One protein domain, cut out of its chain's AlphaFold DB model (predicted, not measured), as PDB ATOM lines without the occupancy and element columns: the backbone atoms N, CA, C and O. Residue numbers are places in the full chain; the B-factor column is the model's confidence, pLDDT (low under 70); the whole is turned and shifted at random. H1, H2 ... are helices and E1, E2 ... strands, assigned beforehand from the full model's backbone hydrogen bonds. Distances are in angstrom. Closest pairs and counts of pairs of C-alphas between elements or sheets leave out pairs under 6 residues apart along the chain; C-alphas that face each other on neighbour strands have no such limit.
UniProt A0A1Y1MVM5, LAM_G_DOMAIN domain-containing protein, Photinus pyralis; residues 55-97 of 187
ATOM      1  N   TYR A  55      50.906  19.248 141.198       85.75
ATOM      2  CA  TYR A  55      51.569  19.119 139.899       85.75
ATOM      3  C   TYR A  55      51.509  17.661 139.433       85.75
ATOM      4  O   TYR A  55      52.189  16.802 139.994       85.75
ATOM      5  N   ASP A  56      50.716  17.376 138.395       88.94
ATOM      6  CA  ASP A  56      50.668  16.045 137.776       88.94
ATOM      7  C   ASP A  56      51.693  15.925 136.640       88.94
ATOM      8  O   ASP A  56      51.520  16.471 135.547       88.94
ATOM      9  N   PHE A  57      52.763  15.169 136.888       91.69
ATOM     10  CA  PHE A  57      53.801  14.916 135.893       91.69
ATOM     11  C   PHE A  57      53.268  14.234 134.627       91.69
ATOM     12  O   PHE A  57      53.779  14.524 133.551       91.69
ATOM     13  N   ILE A  58      52.238  13.383 134.703       92.31
ATOM     14  CA  ILE A  58      51.675  12.715 133.518       92.31
ATOM     15  C   ILE A  58      51.171  13.758 132.514       92.31
ATOM     16  O   ILE A  58      51.541  13.701 131.339       92.31
ATOM     17  N   SER A  59      50.402  14.737 132.989       91.44
ATOM     18  CA  SER A  59      49.894  15.831 132.160       91.44
ATOM     19  C   SER A  59      50.982  16.836 131.779       91.44
ATOM     20  O   SER A  59      50.983  17.349 130.661       91.44
ATOM     21  N   ARG A  60      51.969  17.097 132.650       91.44
ATOM     22  CA  ARG A  60      53.096  17.994 132.312       91.44
ATOM     23  C   ARG A  60      54.002  17.427 131.223       91.44
ATOM     24  O   ARG A  60      54.472  18.180 130.377       91.44
ATOM     25  N   PHE A  61      54.173  16.108 131.189       92.56
ATOM     26  CA  PHE A  61      54.801  15.394 130.077       92.56
ATOM     27  C   PHE A  61      53.834  15.120 128.917       92.56
ATOM     28  O   PHE A  61      54.233  14.471 127.958       92.56
ATOM     29  N   ARG A  62      52.579  15.592 128.980       92.94
ATOM     30  CA  ARG A  62      51.552  15.423 127.936       92.94
ATOM     31  C   ARG A  62      51.307  13.968 127.534       92.94
ATOM     32  O   ARG A  62      50.968  13.683 126.390       92.94
ATOM     33  N   LEU A  63      51.487  13.029 128.461       93.00
ATOM     34  CA  LEU A  63      51.298  11.601 128.185       93.00
ATOM     35  C   LEU A  63      49.815  11.232 128.031       93.00
ATOM     36  O   LEU A  63      49.485  10.203 127.448       93.00
ATOM     37  N   ASP A  64      48.928  12.061 128.575       92.00
ATOM     38  CA  ASP A  64      47.470  11.964 128.510       92.00
ATOM     39  C   ASP A  64      46.866  12.471 127.192       92.00
ATOM     40  O   ASP A  64      45.710  12.159 126.902       92.00
ATOM     41  N   ILE A  65      47.645  13.190 126.380       91.94
ATOM     42  CA  ILE A  65      47.226  13.722 125.082       91.94
ATOM     43  C   ILE A  65      47.484  12.662 123.997       91.94
ATOM     44  O   ILE A  65      48.648  12.355 123.728       91.94
ATOM     45  N   PRO A  66      46.444  12.110 123.338       85.50
ATOM     46  CA  PRO A  66      46.596  11.036 122.350       85.50
ATOM     47  C   PRO A  66      47.522  11.376 121.177       85.50
ATOM     48  O   PRO A  66      48.167  10.488 120.626       85.50
ATOM     49  N   GLU A  67      47.590  12.651 120.797       87.31
ATOM     50  CA  GLU A  67      48.408  13.149 119.691       87.31
ATOM     51  C   GLU A  67      49.901  13.218 120.046       87.31
ATOM     52  O   GLU A  67      50.749  13.291 119.155       87.31
ATOM     53  N   THR A  68      50.245  13.190 121.338       84.50
ATOM     54  CA  THR A  68      51.634  13.252 121.798       84.50
ATOM     55  C   THR A  68      52.190  11.838 121.943       84.50
ATOM     56  O   THR A  68      51.864  11.115 122.882       84.50
ATOM     57  N   GLN A  69      53.067  11.434 121.022       83.25
ATOM     58  CA  GLN A  69      53.716  10.125 121.068       83.25
ATOM     59  C   GLN A  69      55.223  10.261 121.289       83.25
ATOM     60  O   GLN A  69      55.961  10.727 120.422       83.25
ATOM     61  N   TYR A  70      55.689   9.793 122.447       91.44
ATOM     62  CA  TYR A  70      57.114   9.675 122.739       91.44
ATOM     63  C   TYR A  70      57.639   8.302 122.294       91.44
ATOM     64  O   TYR A  70      57.008   7.278 122.591       91.44
ATOM     65  N   PRO A  71      58.807   8.234 121.630       93.00
ATOM     66  CA  PRO A  71      59.507   6.973 121.417       93.00
ATOM     67  C   PRO A  71      59.702   6.234 122.745       93.00
ATOM     68  O   PRO A  71      60.005   6.851 123.760       93.00
ATOM     69  N   GLY A  72      59.486   4.918 122.758       92.69
ATOM     70  CA  GLY A  72      59.643   4.106 123.970       92.69
ATOM     71  C   GLY A  72      58.562   4.301 125.044       92.69
ATOM     72  O   GLY A  72      58.660   3.680 126.099       92.69
ATOM     73  N   VAL A  73      57.518   5.106 124.810       95.12
ATOM     74  CA  VAL A  73      56.391   5.257 125.746       95.12
ATOM     75  C   VAL A  73      55.147   4.579 125.192       95.12
ATOM     76  O   VAL A  73      54.733   4.822 124.061       95.12
ATOM     77  N   THR A  74      54.522   3.715 125.993       93.62
ATOM     78  CA  THR A  74      53.278   3.034 125.607       93.62
ATOM     79  C   THR A  74      52.220   3.133 126.692       93.62
ATOM     80  O   THR A  74      52.475   2.871 127.869       93.62
ATOM     81  N   ARG A  75      50.994   3.478 126.291       93.44
ATOM     82  CA  ARG A  75      49.834   3.496 127.182       93.44
ATOM     83  C   ARG A  75      49.410   2.062 127.502       93.44
ATOM     84  O   ARG A  75      49.211   1.243 126.608       93.44
ATOM     85  N   VAL A  76      49.288   1.741 128.785       93.56
ATOM     86  CA  VAL A  76      48.935   0.409 129.289       93.56
ATOM     87  C   VAL A  76      47.887   0.510 130.397       93.56
ATOM     88  O   VAL A  76      47.605   1.579 130.935       93.56
ATOM     89  N   ARG A  77      47.305  -0.629 130.770       93.38
ATOM     90  CA  ARG A  77      46.422  -0.707 131.934       93.38
ATOM     91  C   ARG A  77      47.225  -0.531 133.227       93.38
ATOM     92  O   ARG A  77      48.254  -1.183 133.407       93.38
ATOM     93  N   GLY A  78      46.735   0.339 134.105       91.19
ATOM     94  CA  GLY A  78      47.305   0.630 135.418       91.19
ATOM     95  C   GLY A  78      46.931  -0.401 136.481       91.19
ATOM     96  O   GLY A  78      46.698  -1.575 136.180       91.19
ATOM     97  N   SER A  79      46.885   0.037 137.743       87.25
ATOM     98  CA  SER A  79      46.623  -0.863 138.877       87.25
ATOM     99  C   SER A  79      45.201  -1.451 138.847       87.25
ATOM    100  O   SER A  79      44.993  -2.604 139.223       87.25
ATOM    101  N   HIS A  80      44.235  -0.703 138.299       89.81
ATOM    102  CA  HIS A  80      42.845  -1.124 138.117       89.81
ATOM    103  C   HIS A  80      42.407  -1.114 136.636       89.81
ATOM    104  O   HIS A  80      43.110  -0.575 135.784       89.81
ATOM    105  N   ARG A  81      41.244  -1.710 136.291       86.56
ATOM    106  CA  ARG A  81      40.759  -1.777 134.885       86.56
ATOM    107  C   ARG A  81      40.552  -0.406 134.252       86.56
ATOM    108  O   ARG A  81      40.804  -0.265 133.064       86.56
ATOM    109  N   MET A  82      40.106   0.561 135.049       90.31
ATOM    110  CA  MET A  82      39.799   1.922 134.600       90.31
ATOM    111  C   MET A  82      40.979   2.890 134.751       90.31
ATOM    112  O   MET A  82      40.891   4.031 134.318       90.31
ATOM    113  N   GLN A  83      42.090   2.451 135.353       89.12
ATOM    114  CA  GLN A  83      43.274   3.290 135.489       89.12
ATOM    115  C   GLN A  83      44.199   3.098 134.293       89.12
ATOM    116  O   GLN A  83      44.483   1.972 133.876       89.12
ATOM    117  N   THR A  84      44.700   4.210 133.772       92.44
ATOM    118  CA  THR A  84      45.745   4.231 132.749       92.44
ATOM    119  C   THR A  84      47.106   4.321 133.430       92.44
ATOM    120  O   THR A  84      47.261   5.054 134.399       92.44
ATOM    121  N   ALA A  85      48.092   3.592 132.919       93.69
ATOM    122  CA  ALA A  85      49.496   3.791 133.251       93.69
ATOM    123  C   ALA A  85      50.321   3.911 131.967       93.69
ATOM    124  O   ALA A  85      49.884   3.506 130.889       93.69
ATOM    125  N   TYR A  86      51.536   4.430 132.095       94.00
ATOM    126  CA  TYR A  86      52.456   4.601 130.977       94.00
ATOM    127  C   TYR A  86      53.676   3.725 131.210       94.00
ATOM    128  O   TYR A  86      54.327   3.795 132.252       94.00
ATOM    129  N   ARG A  87      53.952   2.837 130.258       93.19
ATOM    130  CA  ARG A  87      55.160   2.024 130.268       93.19
ATOM    131  C   ARG A  87      56.263   2.796 129.566       93.19
ATOM    132  O   ARG A  87      56.093   3.177 128.412       93.19
ATOM    133  N   LEU A  88      57.374   2.949 130.274       92.88
ATOM    134  CA  LEU A  88      58.601   3.555 129.779       92.88
ATOM    135  C   LEU A  88      59.595   2.432 129.455       92.88
ATOM    136  O   LEU A  88      60.001   1.682 130.348       92.88
ATOM    137  N   ASP A  89      59.911   2.279 128.174       91.38
ATOM    138  CA  ASP A  89      60.946   1.381 127.665       91.38
ATOM    139  C   ASP A  89      62.304   2.129 127.626       91.38
ATOM    140  O   ASP A  89      62.396   3.296 128.008       91.38
ATOM    141  N   LYS A  90      63.401   1.460 127.249       87.50
ATOM    142  CA  LYS A  90      64.764   2.020 127.404       87.50
ATOM    143  C   LYS A  90      65.024   3.247 126.531       87.50
ATOM    144  O   LYS A  90      65.914   4.033 126.829       87.50
ATOM    145  N   GLU A  91      64.277   3.364 125.446       89.81
ATOM    146  CA  GLU A  91      64.379   4.416 124.445       89.81
ATOM    147  C   GLU A  91      63.558   5.658 124.833       89.81
ATOM    148  O   GLU A  91      63.611   6.668 124.133       89.81
ATOM    149  N   ALA A  92      62.794   5.593 125.933       93.00
ATOM    150  CA  ALA A  92      61.984   6.703 126.411       93.00
ATOM    151  C   ALA A  92      62.853   7.840 126.958       93.00
ATOM    152  O   ALA A  92      63.663   7.641 127.861       93.00
ATOM    153  N   ASN A  93      62.623   9.051 126.451       92.75
ATOM    154  CA  ASN A  93      63.224  10.276 126.966       92.75
ATOM    155  C   ASN A  93      62.124  11.270 127.357       92.75
ATOM    156  O   ASN A  93      61.511  11.898 126.495       92.75
ATOM    157  N   LEU A  94      61.879  11.389 128.663       92.94
ATOM    158  CA  LEU A  94      60.921  12.323 129.251       92.94
ATOM    159  C   LEU A  94      61.681  13.411 130.007       92.94
ATOM    160  O   LEU A  94      61.839  13.351 131.223       92.94
ATOM    161  N   THR A  95      62.165  14.397 129.258       92.62
ATOM    162  CA  THR A  95      62.872  15.559 129.802       92.62
ATOM    163  C   THR A  95      62.122  16.820 129.410       92.62
ATOM    164  O   THR A  95      61.827  17.024 128.235       92.62
ATOM    165  N   VAL A  96      61.828  17.669 130.391       92.50
ATOM    166  CA  VAL A  96      61.228  18.989 130.170       92.50
ATOM    167  C   VAL A  96      61.976  20.034 130.996       92.50
ATOM    168  O   VAL A  96      62.499  19.695 132.062       92.50
ATOM    169  N   PRO A  97      62.053  21.293 130.534       92.94
ATOM    170  CA  PRO A  97      62.633  22.372 131.319       92.94
ATOM    171  C   PRO A  97      61.941  22.493 132.678       92.94
ATOM    172  O   PRO A  97      60.717  22.573 132.754       92.94
TER     173      PRO A  97
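This is residues 55 to 97 of the 187 residues of the protein "LAM_G_DOMAIN domain-containing protein" of Photinus pyralis (UniProt A0A1Y1MVM5). Little regular structure is present: a small two-stranded hairpin, E1 and E2, with a short helix of four residues, H1, set off from E2, and a long stretch with no named element, residues 61 to 72, between H1 and E1. The 43 printed residues hold H1, E1 and E2 in that order; the class is mixed, with 14 residues in named elements. The sheet, E1 - E2, is antiparallel. The whole is only just compact, close to loose, with a radius of gyration of the C-alphas of 10.6 A and spans of 31 by 25 by 18 A.

H1, residues 57 to 60, is too short for any O i to N i+4 pair; its 1 O i to N i+3 pair is within hydrogen-bond range. E1, residues 73 to 77, and E2, residues 84 to 88, form a hairpin, their directions at 144 degrees. C-alphas 75 and 86 face each other at 4.7 A; N 76 and O 85 are within hydrogen-bond range at 2.8 A. H1 and E2 are apart.

H1 begins at C-alpha 57 (53.801, 14.916, 135.893). E1 and E2 each measure 13.2 A from first to last C-alpha; E2 ends at C-alpha 88 (58.601, 3.555, 129.779).

The C-alphas farthest apart, of Arg 81 and Pro 97, are 32.8 A apart. The printed part has no cut. The link from H1 to E1 is long, 12 residues. No printed residue is under 70 in pLDDT.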